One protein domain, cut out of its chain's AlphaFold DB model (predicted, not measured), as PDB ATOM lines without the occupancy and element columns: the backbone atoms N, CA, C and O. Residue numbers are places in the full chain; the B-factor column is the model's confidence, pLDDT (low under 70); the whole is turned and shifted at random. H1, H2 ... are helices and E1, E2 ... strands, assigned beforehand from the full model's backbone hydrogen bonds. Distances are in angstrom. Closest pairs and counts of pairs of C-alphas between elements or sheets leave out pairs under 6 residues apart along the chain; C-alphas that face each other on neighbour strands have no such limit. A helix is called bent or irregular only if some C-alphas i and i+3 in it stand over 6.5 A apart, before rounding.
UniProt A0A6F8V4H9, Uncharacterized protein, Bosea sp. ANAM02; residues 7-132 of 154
ATOM      1  N   ASP A   7      72.273 -95.926 -17.846       86.38
ATOM      2  CA  ASP A   7      71.827 -94.653 -18.415       86.38
ATOM      3  C   ASP A   7      70.332 -94.415 -18.157       86.38
ATOM      4  O   ASP A   7      69.950 -93.280 -17.880       86.38
ATOM      5  N   ASP A   8      69.515 -95.474 -18.115       82.94
ATOM      6  CA  ASP A   8      68.115 -95.381 -17.673       82.94
ATOM      7  C   ASP A   8      68.025 -94.968 -16.195       82.94
ATOM      8  O   ASP A   8      67.207 -94.125 -15.831       82.94
ATOM      9  N   ILE A   9      68.905 -95.511 -15.341       82.94
ATOM     10  CA  ILE A   9      68.980 -95.132 -13.919       82.94
ATOM     11  C   ILE A   9      69.401 -93.666 -13.770       82.94
ATOM     12  O   ILE A   9      68.808 -92.942 -12.976       82.94
ATOM     13  N   ARG A  10      70.401 -93.204 -14.532       84.25
ATOM     14  CA  ARG A  10      70.836 -91.797 -14.494       84.25
ATOM     15  C   ARG A  10      69.735 -90.848 -14.941       84.25
ATOM     16  O   ARG A  10      69.461 -89.894 -14.232       84.25
ATOM     17  N   ALA A  11      69.073 -91.143 -16.059       83.31
ATOM     18  CA  ALA A  11      67.979 -90.316 -16.557       83.31
ATOM     19  C   ALA A  11      66.828 -90.211 -15.542       83.31
ATOM     20  O   ALA A  11      66.225 -89.150 -15.405       83.31
ATOM     21  N   PHE A  12      66.548 -91.290 -14.806       77.81
ATOM     22  CA  PHE A  12      65.562 -91.274 -13.727       77.81
ATOM     23  C   PHE A  12      66.000 -90.398 -12.543       77.81
ATOM     24  O   PHE A  12      65.202 -89.622 -12.026       77.81
ATOM     25  N   VAL A  13      67.268 -90.493 -12.132       78.50
ATOM     26  CA  VAL A  13      67.822 -89.654 -11.056       78.50
ATOM     27  C   VAL A  13      67.808 -88.177 -11.444       78.50
ATOM     28  O   VAL A  13      67.387 -87.354 -10.636       78.50
ATOM     29  N   ASP A  14      68.222 -87.847 -12.667       81.62
ATOM     30  CA  ASP A  14      68.241 -86.470 -13.167       81.62
ATOM     31  C   ASP A  14      66.821 -85.882 -13.196       81.62
ATOM     32  O   ASP A  14      66.603 -84.772 -12.719       81.62
ATOM     33  N   LEU A  15      65.833 -86.658 -13.662       79.25
ATOM     34  CA  LEU A  15      64.427 -86.249 -13.647       79.25
ATOM     35  C   LEU A  15      63.933 -85.956 -12.224       79.25
ATOM     36  O   LEU A  15      63.350 -84.901 -11.990       79.25
ATOM     37  N   ALA A  16      64.199 -86.852 -11.271       76.19
ATOM     38  CA  ALA A  16      63.786 -86.665  -9.880       76.19
ATOM     39  C   ALA A  16      64.448 -85.429  -9.240       76.19
ATOM     40  O   ALA A  16      63.820 -84.705  -8.468       76.19
ATOM     41  N   GLN A  17      65.713 -85.154  -9.578       76.81
ATOM     42  CA  GLN A  17      66.420 -83.956  -9.122       76.81
ATOM     43  C   GLN A  17      65.839 -82.675  -9.727       76.81
ATOM     44  O   GLN A  17      65.670 -81.689  -9.008       76.81
ATOM     45  N   ASP A  18      65.506 -82.688 -11.018       82.06
ATOM     46  CA  ASP A  18      64.881 -81.557 -11.704       82.06
ATOM     47  C   ASP A  18      63.481 -81.265 -11.146       82.06
ATOM     48  O   ASP A  18      63.134 -80.104 -10.911       82.06
ATOM     49  N   GLU A  19      62.688 -82.303 -10.871       79.06
ATOM     50  CA  GLU A  19      61.367 -82.181 -10.245       79.06
ATOM     51  C   GLU A  19      61.464 -81.613  -8.826       79.06
ATOM     52  O   GLU A  19      60.760 -80.651  -8.497       79.06
ATOM     53  N   ALA A  20      62.388 -82.127  -8.009       76.88
ATOM     54  CA  ALA A  20      62.651 -81.585  -6.680       76.88
ATOM     55  C   ALA A  20      63.071 -80.107  -6.763       76.88
ATOM     56  O   ALA A  20      62.497 -79.245  -6.091       76.88
ATOM     57  N   ALA A  21      64.018 -79.771  -7.644       81.50
ATOM     58  CA  ALA A  21      64.474 -78.397  -7.836       81.50
ATOM     59  C   ALA A  21      63.335 -77.463  -8.275       81.50
ATOM     60  O   ALA A  21      63.245 -76.335  -7.780       81.50
ATOM     61  N   ALA A  22      62.449 -77.924  -9.161       83.44
ATOM     62  CA  ALA A  22      61.276 -77.175  -9.597       83.44
ATOM     63  C   ALA A  22      60.293 -76.931  -8.443       83.44
ATOM     64  O   ALA A  22      59.833 -75.799  -8.266       83.44
ATOM     65  N   LEU A  23      60.030 -77.943  -7.609       83.94
ATOM     66  CA  LEU A  23      59.167 -77.827  -6.431       83.94
ATOM     67  C   LEU A  23      59.706 -76.781  -5.440       83.94
ATOM     68  O   LEU A  23      58.956 -75.938  -4.942       83.94
ATOM     69  N   HIS A  24      61.028 -76.730  -5.248       85.00
ATOM     70  CA  HIS A  24      61.692 -75.705  -4.437       85.00
ATOM     71  C   HIS A  24      61.574 -74.278  -4.998       85.00
ATOM     72  O   HIS A  24      61.786 -73.326  -4.241       85.00
ATOM     73  N   GLN A  25      61.208 -74.075  -6.266       88.44
ATOM     74  CA  GLN A  25      60.930 -72.736  -6.810       88.44
ATOM     75  C   GLN A  25      59.487 -72.277  -6.567       88.44
ATOM     76  O   GLN A  25      59.198 -71.083  -6.661       88.44
ATOM     77  N   LEU A  26      58.580 -73.195  -6.225       87.75
ATOM     78  CA  LEU A  26      57.172 -72.883  -6.011       87.75
ATOM     79  C   LEU A  26      56.935 -72.188  -4.664       87.75
ATOM     80  O   LEU A  26      57.727 -72.290  -3.719       87.75
ATOM     81  N   ASP A  27      55.830 -71.450  -4.569       90.94
ATOM     82  CA  ASP A  27      55.359 -70.944  -3.284       90.94
ATOM     83  C   ASP A  27      54.681 -72.054  -2.464       90.94
ATOM     84  O   ASP A  27      54.331 -73.119  -2.974       90.94
ATOM     85  N   GLY A  28      54.482 -71.803  -1.169       87.25
ATOM     86  CA  GLY A  28      53.917 -72.814  -0.278       87.25
ATOM     87  C   GLY A  28      52.488 -73.243  -0.630       87.25
ATOM     88  O   GLY A  28      52.102 -74.381  -0.371       87.25
ATOM     89  N   SER A  29      51.699 -72.367  -1.259       88.50
ATOM     90  CA  SER A  29      50.337 -72.710  -1.676       88.50
ATOM     91  C   SER A  29      50.332 -73.657  -2.875       88.50
ATOM     92  O   SER A  29      49.545 -74.604  -2.901       88.50
ATOM     93  N   ALA A  30      51.256 -73.450  -3.814       87.75
ATOM     94  CA  ALA A  30      51.464 -74.319  -4.960       87.75
ATOM     95  C   ALA A  30      52.021 -75.687  -4.537       87.75
ATOM     96  O   ALA A  30      51.505 -76.702  -4.996       87.75
ATOM     97  N   ILE A  31      52.976 -75.730  -3.597       88.06
ATOM     98  CA  ILE A  31      53.481 -76.990  -3.017       88.06
ATOM     99  C   ILE A  31      52.337 -77.763  -2.342       88.06
ATOM    100  O   ILE A  31      52.137 -78.944  -2.610       88.06
ATOM    101  N   LYS A  32      51.505 -77.095  -1.525       88.69
ATOM    102  CA  LYS A  32      50.348 -77.736  -0.869       88.69
ATOM    103  C   LYS A  32      49.333 -78.325  -1.851       88.69
ATOM    104  O   LYS A  32      48.704 -79.342  -1.551       88.69
ATOM    105  N   ALA A  33      49.156 -77.672  -2.996       86.50
ATOM    106  CA  ALA A  33      48.233 -78.094  -4.042       86.50
ATOM    107  C   ALA A  33      48.797 -79.198  -4.955       86.50
ATOM    108  O   ALA A  33      48.035 -79.771  -5.733       86.50
ATOM    109  N   PHE A  34      50.094 -79.498  -4.876       84.81
ATOM    110  CA  PHE A  34      50.734 -80.525  -5.688       84.81
ATOM    111  C   PHE A  34      50.685 -81.873  -4.969       84.81
ATOM    112  O   PHE A  34      51.377 -82.052  -3.979       84.81
ATOM    113  N   ALA A  35      49.835 -82.788  -5.441       79.69
ATOM    114  CA  ALA A  35      49.571 -84.090  -4.822       79.69
ATOM    115  C   ALA A  35      50.847 -84.895  -4.523       79.69
ATOM    116  O   ALA A  35      51.013 -85.359  -3.401       79.69
ATOM    117  N   ASP A  36      51.765 -84.960  -5.486       75.25
ATOM    118  CA  ASP A  36      52.967 -85.800  -5.415       75.25
ATOM    119  C   ASP A  36      54.050 -85.235  -4.472       75.25
ATOM    120  O   ASP A  36      55.088 -85.852  -4.276       75.25
ATOM    121  N   ALA A  37      53.823 -84.065  -3.858       75.19
ATOM    122  CA  ALA A  37      54.697 -83.525  -2.811       75.19
ATOM    123  C   ALA A  37      54.409 -84.092  -1.409       75.19
ATOM    124  O   ALA A  37      54.980 -83.587  -0.444       75.19
ATOM    125  N   TRP A  38      53.480 -85.048  -1.273       80.81
ATOM    126  CA  TRP A  38      52.908 -85.420   0.022       80.81
ATOM    127  C   TRP A  38      52.776 -86.924   0.210       80.81
ATOM    128  O   TRP A  38      52.153 -87.623  -0.594       80.81
ATOM    129  N   TYR A  39      53.304 -87.400   1.333       71.88
ATOM    130  CA  TYR A  39      53.411 -88.817   1.651       71.88
ATOM    131  C   TYR A  39      52.063 -89.544   1.709       71.88
ATOM    132  O   TYR A  39      51.925 -90.650   1.178       71.88
ATOM    133  N   LEU A  40      51.030 -88.919   2.293       65.62
ATOM    134  CA  LEU A  40      49.691 -89.520   2.369       65.62
ATOM    135  C   LEU A  40      49.026 -89.686   0.993       65.62
ATOM    136  O   LEU A  40      47.988 -90.332   0.899       65.62
ATOM    137  N   VAL A  41      49.569 -89.081  -0.062       64.88
ATOM    138  CA  VAL A  41      49.059 -89.220  -1.432       64.88
ATOM    139  C   VAL A  41      49.925 -90.164  -2.253       64.88
ATOM    140  O   VAL A  41      49.381 -90.930  -3.049       64.88
ATOM    141  N   ASP A  42      51.239 -90.136  -2.026       64.69
ATOM    142  CA  ASP A  42      52.199 -91.048  -2.656       64.69
ATOM    143  C   ASP A  42      51.983 -92.504  -2.197       64.69
ATOM    144  O   ASP A  42      52.067 -93.461  -2.972       64.69
ATOM    145  N   THR A  43      51.550 -92.692  -0.947       58.34
ATOM    146  CA  THR A  43      50.985 -93.968  -0.501       58.34
ATOM    147  C   THR A  43      49.588 -94.163  -1.105       58.34
ATOM    148  O   THR A  43      48.589 -93.693  -0.571       58.34
ATOM    149  N   ASP A  44      49.524 -94.878  -2.240       58.53
ATOM    150  CA  ASP A  44      48.302 -95.260  -2.976       58.53
ATOM    151  C   ASP A  44      47.098 -95.521  -2.040       58.53
ATOM    152  O   ASP A  44      47.226 -96.091  -0.956       58.53
ATOM    153  N   VAL A  45      45.883 -95.188  -2.484       57.78
ATOM    154  CA  VAL A  45      44.601 -95.434  -1.794       57.78
ATOM    155  C   VAL A  45      44.485 -96.876  -1.270       57.78
ATOM    156  O   VAL A  45      43.801 -97.130  -0.273       57.78
ATOM    157  N   ILE A  46      45.136 -97.832  -1.939       59.22
ATOM    158  CA  ILE A  46      45.238 -99.236  -1.516       59.22
ATOM    159  C   ILE A  46      46.106 -99.393  -0.254       59.22
ATOM    160  O   ILE A  46      45.742-100.169   0.628       59.22
ATOM    161  N   SER A  47      47.203 -98.650  -0.140       68.81
ATOM    162  CA  SER A  47      48.121 -98.654   1.002       68.81
ATOM    163  C   SER A  47      47.427 -98.175   2.280       68.81
ATOM    164  O   SER A  47      47.340 -98.933   3.238       68.81
ATOM    165  N   ILE A  48      46.766 -97.009   2.268       75.25
ATOM    166  CA  ILE A  48      46.072 -96.455   3.458       75.25
ATOM    167  C   ILE A  48      44.972 -97.386   3.995       75.25
ATOM    168  O   ILE A  48      44.693 -97.437   5.198       75.25
ATOM    169  N   ARG A  49      44.306 -98.130   3.102       77.00
ATOM    170  CA  ARG A  49      43.283 -99.113   3.495       77.00
ATOM    171  C   ARG A  49      43.862-100.311   4.234       77.00
ATOM    172  O   ARG A  49      43.145-100.899   5.038       77.00
ATOM    173  N   ASN A  50      45.095-100.677   3.910       81.62
ATOM    174  CA  ASN A  50      45.754-101.874   4.414       81.62
ATOM    175  C   ASN A  50      46.767-101.578   5.522       81.62
ATOM    176  O   ASN A  50      47.130-102.516   6.224       81.62
ATOM    177  N   MET A  51      47.178-100.314   5.686       85.75
ATOM    178  CA  MET A  51      47.987 -99.864   6.814       85.75
ATOM    179  C   MET A  51      47.305-100.244   8.119       85.75
ATOM    180  O   MET A  51      46.097-100.018   8.266       85.75
ATOM    181  N   ASP A  52      48.060-100.760   9.077       89.44
ATOM    182  CA  ASP A  52      47.576-100.839  10.445       89.44
ATOM    183  C   ASP A  52      47.455 -99.436  11.076       89.44
ATOM    184  O   ASP A  52      47.759 -98.403  10.470       89.44
ATOM    185  N   ASP A  53      46.909 -99.369  12.288       88.88
ATOM    186  CA  ASP A  53      46.666 -98.080  12.933       88.88
ATOM    187  C   ASP A  53      47.975 -97.373  13.329       88.88
ATOM    188  O   ASP A  53      47.990 -96.150  13.445       88.88
ATOM    189  N   GLU A  54      49.071 -98.108  13.543       89.38
ATOM    190  CA  GLU A  54      50.383 -97.527  13.830       89.38
ATOM    191  C   GLU A  54      51.027 -96.952  12.574       89.38
ATOM    192  O   GLU A  54      51.459 -95.801  12.595       89.38
ATOM    193  N   GLU A  55      51.025 -97.707  11.479       89.62
ATOM    194  CA  GLU A  55      51.501 -97.260  10.170       89.62
ATOM    195  C   GLU A  55      50.764 -95.995   9.726       89.62
ATOM    196  O   GLU A  55      51.392 -95.020   9.315       89.62
ATOM    197  N   LEU A  56      49.441 -95.949   9.906       91.44
ATOM    198  CA  LEU A  56      48.662 -94.762   9.567       91.44
ATOM    199  C   LEU A  56      49.006 -93.557  10.456       91.44
ATOM    200  O   LEU A  56      49.043 -92.426   9.971       91.44
ATOM    201  N   ARG A  57      49.273 -93.767  11.752       92.75
ATOM    202  CA  ARG A  57      49.739 -92.683  12.632       92.75
ATOM    203  C   ARG A  57      51.106 -92.167  12.191       92.75
ATOM    204  O   ARG A  57      51.285 -90.954  12.148       92.75
ATOM    205  N   LYS A  58      52.042 -93.056  11.842       91.25
ATOM    206  CA  LYS A  58      53.371 -92.678  11.335       91.25
ATOM    207  C   LYS A  58      53.270 -91.879  10.043       91.25
ATOM    208  O   LYS A  58      53.863 -90.812   9.975       91.25
ATOM    209  N   ALA A  59      52.431 -92.312   9.103       90.56
ATOM    210  CA  ALA A  59      52.193 -91.600   7.848       90.56
ATOM    211  C   ALA A  59      51.631 -90.181   8.064       90.56
ATOM    212  O   ALA A  59      52.024 -89.239   7.381       90.56
ATOM    213  N   ILE A  60      50.729 -89.996   9.038       92.69
ATOM    214  CA  ILE A  60      50.223 -88.657   9.392       92.69
ATOM    215  C   ILE A  60      51.326 -87.798  10.026       92.69
ATOM    216  O   ILE A  60      51.390 -86.599   9.760       92.69
ATOM    217  N   VAL A  61      52.173 -88.377  10.881       93.31
ATOM    218  CA  VAL A  61      53.302 -87.649  11.480       93.31
ATOM    219  C   VAL A  61      54.320 -87.252  10.409       93.31
ATOM    220  O   VAL A  61      54.745 -86.102  10.401       93.31
ATOM    221  N   GLU A  62      54.639 -88.146   9.476       91.69
ATOM    222  CA  GLU A  62      55.526 -87.889   8.336       91.69
ATOM    223  C   GLU A  62      55.020 -86.734   7.463       91.69
ATOM    224  O   GLU A  62      55.753 -85.773   7.246       91.69
ATOM    225  N   GLU A  63      53.732 -86.729   7.098       91.56
ATOM    226  CA  GLU A  63      53.112 -85.607   6.375       91.56
ATOM    227  C   GLU A  63      53.317 -84.266   7.113       91.56
ATOM    228  O   GLU A  63      53.547 -83.226   6.495       91.56
ATOM    229  N   LEU A  64      53.256 -84.254   8.450       92.44
ATOM    230  CA  LEU A  64      53.467 -83.041   9.248       92.44
ATOM    231  C   LEU A  64      54.952 -82.662   9.380       92.44
ATOM    232  O   LEU A  64      55.259 -81.468   9.474       92.44
ATOM    233  N   VAL A  65      55.862 -83.639   9.360       92.44
ATOM    234  CA  VAL A  65      57.313 -83.414   9.268       92.44
ATOM    235  C   VAL A  65      57.654 -82.776   7.919       92.44
ATOM    236  O   VAL A  65      58.398 -81.796   7.896       92.44
ATOM    237  N   ASP A  66      57.028 -83.207   6.821       90.25
ATOM    238  CA  ASP A  66      57.197 -82.591   5.497       90.25
ATOM    239  C   ASP A  66      56.721 -81.133   5.469       90.25
ATOM    240  O   ASP A  66      57.358 -80.250   4.884       90.25
ATOM    241  N   VAL A  67      55.620 -80.817   6.157       91.50
ATOM    242  CA  VAL A  67      55.197 -79.417   6.314       91.50
ATOM    243  C   VAL A  67      56.292 -78.594   7.005       91.50
ATOM    244  O   VAL A  67      56.555 -77.454   6.601       91.50
ATOM    245  N   GLU A  68      56.938 -79.147   8.034       92.56
ATOM    246  CA  GLU A  68      58.034 -78.481   8.741       92.56
ATOM    247  C   GLU A  68      59.298 -78.364   7.876       92.56
ATOM    248  O   GLU A  68      59.929 -77.303   7.869       92.56
ATOM    249  N   TYR A  69      59.608 -79.379   7.063       91.25
ATOM    250  CA  TYR A  69      60.666 -79.324   6.053       91.25
ATOM    251  C   TYR A  69      60.515 -78.084   5.167       91.25
ATOM    252  O   TYR A  69      61.428 -77.253   5.075       91.25
ATOM    253  N   TRP A  70      59.338 -77.895   4.567       90.31
ATOM    254  CA  TRP A  70      59.086 -76.758   3.683       90.31
ATOM    255  C   TRP A  70      59.177 -75.418   4.421       90.31
ATOM    256  O   TRP A  70      59.721 -74.447   3.886       90.31
ATOM    257  N   ARG A  71      58.699 -75.350   5.669       91.00
ATOM    258  CA  ARG A  71      58.804 -74.137   6.497       91.00
ATOM    259  C   ARG A  71      60.253 -73.764   6.794       91.00
ATOM    260  O   ARG A  71      60.605 -72.590   6.648       91.00
ATOM    261  N   ARG A  72      61.106 -74.735   7.136       90.12
ATOM    262  CA  ARG A  72      62.551 -74.515   7.331       90.12
ATOM    263  C   ARG A  72      63.242 -74.034   6.055       90.12
ATOM    264  O   ARG A  72      64.142 -73.202   6.128       90.12
ATOM    265  N   HIS A  73      62.735 -74.433   4.890       88.56
ATOM    266  CA  HIS A  73      63.157 -73.931   3.576       88.56
ATOM    267  C   HIS A  73      62.523 -72.580   3.188       88.56
ATOM    268  O   HIS A  73      62.515 -72.186   2.019       88.56
ATOM    269  N   GLY A  74      61.981 -71.842   4.160       88.62
ATOM    270  CA  GLY A  74      61.449 -70.493   3.976       88.62
ATOM    271  C   GLY A  74      60.077 -70.442   3.302       88.62
ATOM    272  O   GLY A  74      59.615 -69.353   2.941       88.62
ATOM    273  N   LYS A  75      59.401 -71.584   3.122       89.69
ATOM    274  CA  LYS A  75      58.058 -71.621   2.539       89.69
ATOM    275  C   LYS A  75      57.014 -71.238   3.582       89.69
ATOM    276  O   LYS A  75      57.017 -71.697   4.720       89.69
ATOM    277  N   LYS A  76      56.061 -70.400   3.173       89.88
ATOM    278  CA  LYS A  76      54.882 -70.084   3.986       89.88
ATOM    279  C   LYS A  76      53.827 -71.168   3.775       89.88
ATOM    280  O   LYS A  76      53.082 -71.107   2.801       89.88
ATOM    281  N   MET A  77      53.785 -72.137   4.686       87.38
ATOM    282  CA  MET A  77      52.853 -73.266   4.640       87.38
ATOM    283  C   MET A  77      51.735 -73.095   5.668       87.38
ATOM    284  O   MET A  77      51.981 -73.217   6.872       87.38
ATOM    285  N   SER A  78      50.514 -72.858   5.181       88.50
ATOM    286  CA  SER A  78      49.308 -72.965   6.003       88.50
ATOM    287  C   SER A  78      48.703 -74.351   5.828       88.50
ATOM    288  O   SER A  78      48.250 -74.697   4.731       88.50
ATOM    289  N   TYR A  79      48.745 -75.133   6.904       90.88
ATOM    290  CA  TYR A  79      48.334 -76.531   6.920       90.88
ATOM    291  C   TYR A  79      47.375 -76.766   8.084       90.88
ATOM    292  O   TYR A  79      47.704 -76.447   9.228       90.88
ATOM    293  N   ARG A  80      46.181 -77.273   7.794       93.06
ATOM    294  CA  ARG A  80      45.096 -77.517   8.754       93.06
ATOM    295  C   ARG A  80      44.695 -78.986   8.751       93.06
ATOM    296  O   ARG A  80      45.113 -79.752   7.893       93.06
ATOM    297  N   VAL A  81      43.838 -79.376   9.690       91.44
ATOM    298  CA  VAL A  81      43.340 -80.759   9.795       91.44
ATOM    299  C   VAL A  81      42.680 -81.225   8.494       91.44
ATOM    300  O   VAL A  81      42.860 -82.370   8.093       91.44
ATOM    301  N   GLU A  82      41.956 -80.344   7.804       91.62
ATOM    302  CA  GLU A  82      41.294 -80.672   6.539       91.62
ATOM    303  C   GLU A  82      42.292 -80.968   5.412       91.62
ATOM    304  O   GLU A  82      41.960 -81.695   4.474       91.62
ATOM    305  N   ASP A  83      43.517 -80.442   5.508       91.75
ATOM    306  CA  ASP A  83      44.546 -80.683   4.504       91.75
ATOM    307  C   ASP A  83      45.008 -82.151   4.518       91.75
ATOM    308  O   ASP A  83      45.287 -82.679   3.443       91.75
ATOM    309  N   LEU A  84      44.957 -82.858   5.659       90.44
ATOM    310  CA  LEU A  84      45.331 -84.284   5.772       90.44
ATOM    311  C   LEU A  84      44.542 -85.202   4.828       90.44
ATOM    312  O   LEU A  84      44.994 -86.284   4.473       90.44
ATOM    313  N   VAL A  85      43.331 -84.796   4.444       91.31
ATOM    314  CA  VAL A  85      42.418 -85.612   3.632       91.31
ATOM    315  C   VAL A  85      42.106 -84.988   2.273       91.31
ATOM    316  O   VAL A  85      41.276 -85.520   1.534       91.31
ATOM    317  N   ARG A  86      42.768 -83.877   1.914       90.25
ATOM    318  CA  ARG A  86      42.420 -83.040   0.748       90.25
ATOM    319  C   ARG A  86      42.471 -83.774  -0.592       90.25
ATOM    320  O   ARG A  86      41.703 -83.451  -1.494       90.25
ATOM    321  N   PHE A  87      43.344 -84.770  -0.704       88.31
ATOM    322  CA  PHE A  87      43.516 -85.595  -1.901       88.31
ATOM    323  C   PHE A  87      42.965 -87.015  -1.734       88.31
ATOM    324  O   PHE A  87      42.980 -87.807  -2.674       88.31
ATOM    325  N   LEU A  88      42.434 -87.339  -0.553       87.12
ATOM    326  CA  LEU A  88      41.951 -88.675  -0.247       87.12
ATOM    327  C   LEU A  88      40.471 -88.834  -0.618       87.12
ATOM    328  O   LEU A  88      39.667 -87.920  -0.399       87.12
ATOM    329  N   PRO A  89      40.051 -90.020  -1.096       88.31
ATOM    330  CA  PRO A  89      38.639 -90.341  -1.248       88.31
ATOM    331  C   PRO A  89      37.882 -90.214   0.081       88.31
ATOM    332  O   PRO A  89      38.357 -90.684   1.114       88.31
ATOM    333  N   ALA A  90      36.651 -89.689   0.043       91.00
ATOM    334  CA  ALA A  90      35.820 -89.440   1.233       91.00
ATOM    335  C   ALA A  90      35.658 -90.655   2.170       91.00
ATOM    336  O   ALA A  90      35.559 -90.507   3.383       91.00
ATOM    337  N   VAL A  91      35.677 -91.873   1.617       89.88
ATOM    338  CA  VAL A  91      35.591 -93.129   2.386       89.88
ATOM    339  C   VAL A  91      36.768 -93.343   3.350       89.88
ATOM    340  O   VAL A  91      36.625 -94.082   4.318       89.88
ATOM    341  N   LEU A  92      37.919 -92.708   3.113       89.50
ATOM    342  CA  LEU A  92      39.095 -92.805   3.983       89.50
ATOM    343  C   LEU A  92      39.141 -91.720   5.059       89.50
ATOM    344  O   LEU A  92      39.880 -91.863   6.030       89.50
ATOM    345  N   HIS A  93      38.337 -90.661   4.930       92.69
ATOM    346  CA  HIS A  93      38.426 -89.487   5.803       92.69
ATOM    347  C   HIS A  93      38.228 -89.857   7.272       92.69
ATOM    348  O   HIS A  93      39.017 -89.451   8.115       92.69
ATOM    349  N   SER A  94      37.232 -90.690   7.589       92.88
ATOM    350  CA  SER A  94      36.984 -91.111   8.974       92.88
ATOM    351  C   SER A  94      38.121 -91.951   9.557       92.88
ATOM    352  O   SER A  94      38.377 -91.865  10.753       92.88
ATOM    353  N   ARG A  95      38.805 -92.754   8.727       90.88
ATOM    354  CA  ARG A  95      39.951 -93.571   9.155       90.88
ATOM    355  C   ARG A  95      41.129 -92.670   9.522       90.88
ATOM    356  O   ARG A  95      41.655 -92.781  10.623       90.88
ATOM    357  N   VAL A  96      41.469 -91.729   8.640       92.12
ATOM    358  CA  VAL A  96      42.548 -90.753   8.863       92.12
ATOM    359  C   VAL A  96      42.239 -89.854  10.059       92.12
ATOM    360  O   VAL A  96      43.089 -89.677  10.924       92.12
ATOM    361  N   MET A  97      41.009 -89.348  10.177       94.69
ATOM    362  CA  MET A  97      40.603 -88.528  11.325       94.69
ATOM    363  C   MET A  97      40.597 -89.314  12.642       94.69
ATOM    364  O   MET A  97      40.901 -88.750  13.690       94.69
ATOM    365  N   GLY A  98      40.282 -90.613  12.599       94.50
ATOM    366  CA  GLY A  98      40.380 -91.503  13.754       94.50
ATOM    367  C   GLY A  98      41.821 -91.676  14.233       94.50
ATOM    368  O   GLY A  98      42.082 -91.520  15.421       94.50
ATOM    369  N   ALA A  99      42.758 -91.921  13.312       93.75
ATOM    370  CA  ALA A  99      44.183 -92.008  13.631       93.75
ATOM    371  C   ALA A  99      44.758 -90.660  14.092       93.75
ATOM    372  O   ALA A  99      45.519 -90.614  15.052       93.75
ATOM    373  N   PHE A 100      44.343 -89.552  13.472       94.69
ATOM    374  CA  PHE A 100      44.735 -88.211  13.900       94.69
ATOM    375  C   PHE A 100      44.294 -87.915  15.338       94.69
ATOM    376  O   PHE A 100      45.028 -87.271  16.076       94.69
ATOM    377  N   ALA A 101      43.125 -88.392  15.768       94.88
ATOM    378  CA  ALA A 101      42.629 -88.185  17.129       94.88
ATOM    379  C   ALA A 101      43.397 -88.976  18.210       94.88
ATOM    380  O   ALA A 101      43.094 -88.819  19.396       94.88
ATOM    381  N   ASP A 102      44.365 -89.812  17.829       95.44
ATOM    382  CA  ASP A 102      45.163 -90.600  18.759       95.44
ATOM    383  C   ASP A 102      45.947 -89.708  19.746       95.44
ATOM    384  O   ASP A 102      46.628 -88.770  19.321       95.44
ATOM    385  N   PRO A 103      45.894 -89.978  21.067       93.62
ATOM    386  CA  PRO A 103      46.565 -89.146  22.062       93.62
ATOM    387  C   PRO A 103      48.084 -89.049  21.892       93.62
ATOM    388  O   PRO A 103      48.655 -88.015  22.232       93.62
ATOM    389  N   HIS A 104      48.738 -90.102  21.395       91.25
ATOM    390  CA  HIS A 104      50.181 -90.089  21.171       91.25
ATOM    391  C   HIS A 104      50.524 -89.175  19.997       91.25
ATOM    392  O   HIS A 104      51.351 -88.280  20.149       91.25
ATOM    393  N   LEU A 105      49.807 -89.295  18.878       93.00
ATOM    394  CA  LEU A 105      49.969 -88.379  17.746       93.00
ATOM    395  C   LEU A 105      49.700 -86.927  18.161       93.00
ATOM    396  O   LEU A 105      50.496 -86.038  17.873       93.00
ATOM    397  N   GLN A 106      48.607 -86.687  18.890       94.44
ATOM    398  CA  GLN A 106      48.252 -85.353  19.380       94.44
ATOM    399  C   GLN A 106      49.306 -84.755  20.318       94.44
ATOM    400  O   GLN A 106      49.408 -83.533  20.387       94.44
ATOM    401  N   SER A 107      50.094 -85.583  21.012       93.44
ATOM    402  CA  SER A 107      51.167 -85.108  21.894       93.44
ATOM    403  C   SER A 107      52.321 -84.440  21.145       93.44
ATOM    404  O   SER A 107      52.996 -83.594  21.720       93.44
ATOM    405  N   PHE A 108      52.500 -84.738  19.853       94.06
ATOM    406  CA  PHE A 108      53.507 -84.084  19.019       94.06
ATOM    407  C   PHE A 108      53.075 -82.704  18.515       94.06
ATOM    408  O   PHE A 108      53.895 -81.997  17.938       94.06
ATOM    409  N   LEU A 109      51.801 -82.322  18.656       92.88
ATOM    410  CA  LEU A 109      51.240 -81.183  17.930       92.88
ATOM    411  C   LEU A 109      51.052 -79.941  18.799       92.88
ATOM    412  O   LEU A 109      50.449 -79.986  19.869       92.88
ATOM    413  N   GLU A 110      51.425 -78.792  18.246       90.88
ATOM    414  CA  GLU A 110      50.982 -77.484  18.712       90.88
ATOM    415  C   GLU A 110      49.717 -77.081  17.934       90.88
ATOM    416  O   GLU A 110      49.730 -76.943  16.706       90.88
ATOM    417  N   ARG A 111      48.606 -76.863  18.648       79.56
ATOM    418  CA  ARG A 111      47.383 -76.297  18.061       79.56
ATOM    419  C   ARG A 111      47.430 -74.782  18.156       79.56
ATOM    420  O   ARG A 111      47.363 -74.229  19.251       79.56
ATOM    421  N   ARG A 112      47.520 -74.115  17.007       84.88
ATOM    422  CA  ARG A 112      47.534 -72.651  16.934       84.88
ATOM    423  C   ARG A 112      46.121 -72.073  16.910       84.88
ATOM    424  O   ARG A 112      45.179 -72.716  16.448       84.88
ATOM    425  N   ASP A 113      45.986 -70.832  17.376       81.75
ATOM    426  CA  ASP A 113      44.703 -70.113  17.454       81.75
ATOM    427  C   ASP A 113      44.034 -69.904  16.080       81.75
ATOM    428  O   ASP A 113      42.823 -69.712  15.987       81.75
ATOM    429  N   ASP A 114      44.815 -69.952  15.000       83.19
ATOM    430  CA  ASP A 114      44.364 -69.840  13.609       83.19
ATOM    431  C   ASP A 114      43.963 -71.189  12.974       83.19
ATOM    432  O   ASP A 114      43.590 -71.241  11.791       83.19
ATOM    433  N   GLY A 115      44.015 -72.268  13.761       84.38
ATOM    434  CA  GLY A 115      43.723 -73.632  13.337       84.38
ATOM    435  C   GLY A 115      44.854 -74.304  12.559       84.38
ATOM    436  O   GLY A 115      44.638 -75.397  12.034       84.38
ATOM    437  N   GLU A 116      46.036 -73.684  12.455       90.69
ATOM    438  CA  GLU A 116      47.196 -74.331  11.845       90.69
ATOM    439  C   GLU A 116      47.716 -75.482  12.708       90.69
ATOM    440  O   GLU A 116      47.850 -75.378  13.930       90.69
ATOM    441  N   LEU A 117      48.063 -76.568  12.022       91.19
ATOM    442  CA  LEU A 117      48.801 -77.684  12.581       91.19
ATOM    443  C   LEU A 117      50.300 -77.425  12.461       91.19
ATOM    444  O   LEU A 117      50.827 -77.064  11.394       91.19
ATOM    445  N   ARG A 118      50.989 -77.636  13.578       90.94
ATOM    446  CA  ARG A 118      52.445 -77.656  13.662       90.94
ATOM    447  C   ARG A 118      52.866 -78.793  14.567       90.94
ATOM    448  O   ARG A 118      52.160 -79.102  15.524       90.94
ATOM    449  N   ILE A 119      54.016 -79.379  14.273       93.25
ATOM    450  CA  ILE A 119      54.719 -80.178  15.267       93.25
ATOM    451  C   ILE A 119      55.271 -79.196  16.304       93.25
ATOM    452  O   ILE A 119      55.842 -78.165  15.934       93.25
ATOM    453  N   ASP A 120      55.046 -79.473  17.586       93.31
ATOM    454  CA  ASP A 120      55.661 -78.714  18.669       93.31
ATOM    455  C   ASP A 120      57.188 -78.830  18.519       93.31
ATOM    456  O   ASP A 120      57.707 -79.950  18.481       93.31
ATOM    457  N   PRO A 121      57.936 -77.714  18.434       89.88
ATOM    458  CA  PRO A 121      59.386 -77.753  18.286       89.88
ATOM    459  C   PRO A 121      60.108 -78.606  19.339       89.88
ATOM    460  O   PRO A 121      61.169 -79.149  19.041       89.88
ATOM    461  N   VAL A 122      59.554 -78.738  20.551       92.19
ATOM    462  CA  VAL A 122      60.116 -79.585  21.620       92.19
ATOM    463  C   VAL A 122      59.994 -81.075  21.290       92.19
ATOM    464  O   VAL A 122      60.843 -81.858  21.703       92.19
ATOM    465  N   HIS A 123      58.974 -81.453  20.524       93.44
ATOM    466  CA  HIS A 123      58.659 -82.833  20.161       93.44
ATOM    467  C   HIS A 123      59.061 -83.204  18.730       93.44
ATOM    468  O   HIS A 123      58.800 -84.321  18.293       93.44
ATOM    469  N   LEU A 124      59.712 -82.304  17.987       92.38
ATOM    470  CA  LEU A 124      60.071 -82.560  16.593       92.38
ATOM    471  C   LEU A 124      61.013 -83.756  16.426       92.38
ATOM    472  O   LEU A 124      60.829 -84.543  15.503       92.38
ATOM    473  N   GLN A 125      61.987 -83.921  17.321       91.44
ATOM    474  CA  GLN A 125      62.873 -85.085  17.284       91.44
ATOM    475  C   GLN A 125      62.110 -86.388  17.558       91.44
ATOM    476  O   GLN A 125      62.277 -87.351  16.817       91.44
ATOM    477  N   ASP A 126      61.228 -86.396  18.562       92.19
ATOM    478  CA  ASP A 126      60.402 -87.566  18.881       92.19
ATOM    479  C   ASP A 126      59.473 -87.927  17.709       92.19
ATOM    480  O   ASP A 126      59.271 -89.104  17.415       92.19
ATOM    481  N   ALA A 127      58.928 -86.921  17.018       92.81
ATOM    482  CA  ALA A 127      58.088 -87.105  15.840       92.81
ATOM    483  C   ALA A 127      58.869 -87.726  14.667       92.81
ATOM    484  O   ALA A 127      58.386 -88.687  14.070       92.81
ATOM    485  N   MET A 128      60.079 -87.222  14.380       93.56
ATOM    486  CA  MET A 128      60.980 -87.778  13.357       93.56
ATOM    487  C   MET A 128      61.366 -89.229  13.669       93.56
ATOM    488  O   MET A 128      61.287 -90.093  12.798       93.56
ATOM    489  N   ASP A 129      61.714 -89.527  14.924       90.12
ATOM    490  CA  ASP A 129      62.069 -90.886  15.340       90.12
ATOM    491  C   ASP A 129      60.859 -91.840  15.313       90.12
ATOM    492  O   ASP A 129      61.002 -93.025  15.013       90.12
ATOM    493  N   PHE A 130      59.655 -91.332  15.601       90.62
ATOM    494  CA  PHE A 130      58.421 -92.113  15.551       90.62
ATOM    495  C   PHE A 130      58.049 -92.529  14.122       90.62
ATOM    496  O   PHE A 130      57.682 -93.689  13.907       90.62
ATOM    497  N   CYS A 131      58.133 -91.615  13.146       88.88
ATOM    498  CA  CYS A 131      57.850 -91.936  11.742       88.88
ATOM    499  C   CYS A 131      59.052 -92.527  10.988       88.88
ATOM    500  O   CYS A 131      58.858 -93.155   9.953       88.88
ATOM    501  N   GLY A 132      60.270 -92.399  11.520       85.31
ATOM    502  CA  GLY A 132      61.486 -92.893  10.876       85.31
ATOM    503  C   GLY A 132      61.961 -92.016   9.714       85.31
ATOM    504  O   GLY A 132      62.594 -92.528   8.789       85.31
TER     505      GLY A 132
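What this domain is: This is residues 7 to 132 of the 154 residues of an uncharacterized protein of Bosea sp. ANAM02 (UniProt A0A6F8V4H9). One long helix, H5, runs through the core of a rounded body, with H3, H7, H9 and strand E2 of the small hairpin E1 and E2 packed round it. H1 makes an arm, its residues 7 to 19 sticking out from this body. The printed part has 126 residues, with nine named helices and two named strands in the order H1 to H8, E1, E2, H9; the sheet E1 - E2 is antiparallel and the class is mostly helix. The whole is compact, with a radius of gyration of the C-alphas of 15.2 A and spans of 47 by 33 by 27 A; the body without the arm spans 35 by 31 by 27 A.

How they stand to each other: E1, residues 109 to 111, and E2, residues 117 to 119, are antiparallel neighbours in a hairpin, their directions at 143 degrees; N 110 and O 118 are within hydrogen-bond range at 2.8 A. E2 comes closest to H5, residues 53 to 72, at the C-alphas of Ile 119 and Leu 64, 6.8 A apart. H5 is the hub, touching three helices. H9, residues 124 to 131, touches H5 residues 58 to 65 alone, at a steep tilt of 40 degrees, opposite ways; the closest C-alphas, of Lys 58 and Cys 131, are 4.6 A apart. H7, residues 90 to 100, touches H5 residues 53 to 60 alone, about perpendicular at 84 degrees, closest at the C-alphas of Arg 57 and Ala 99, 5.7 A. H3, residues 39 to 42, touches H5 residues 59 to 63 alone, closest at the C-alphas of Tyr 39 and Glu 63, 5.7 A. H6, residues 81 to 85, touches H7, closest at the C-alphas of Val 85 and His 93, 6.0 A. Close to H5 but not clearly touching it are H8, residues 103 to 107, H4, residues 45 to 50, H6, and H2, residues 28 to 33; the closest C-alphas are those of Arg 57 and Leu 105, 6.7 A, Leu 56 and Ile 48, 6.8 A, Ile 60 and Leu 84, 7.5 A, and Trp 70 and Gly 28, 7.6 A. H1, residues 7 to 25, is apart from H5, and close to H2 but not clearly touching it, with the C-alphas of Leu 23 and Ile 31 closest at 6.7 A. Every O i to N i+4 pair is within hydrogen-bond range in H1, H2, H5, H8 and H9, against 1 of 2 in H4, 5 of 7 in H7 and 0 of 1 in H6, where 2 of 2 O i to N i+3 pairs are; H3 is too short for such a pair.

Where its parts are: H5 is 29.0 A long, from C-alpha 53 at (46.666, -98.080, 12.933). H1 is 27.1 A long and begins at C-alpha 7, (71.827, -94.653, -18.415). H7, 15.5 A, is irregular, with C-alphas 91 and 94 7.0 A apart. H9, 10.8 A, ends at C-alpha 131, (57.850, -91.936, 11.742).

The domain as a whole: The C-alphas farthest apart, of Asp 7 and Asp 113, are 51.2 A apart. The printed part has no cut; the link from H5 to H6, 8 residues, is short and the others are tight. Mean pLDDT of the printed part is 86.5, with residues 40 to 47 under 70.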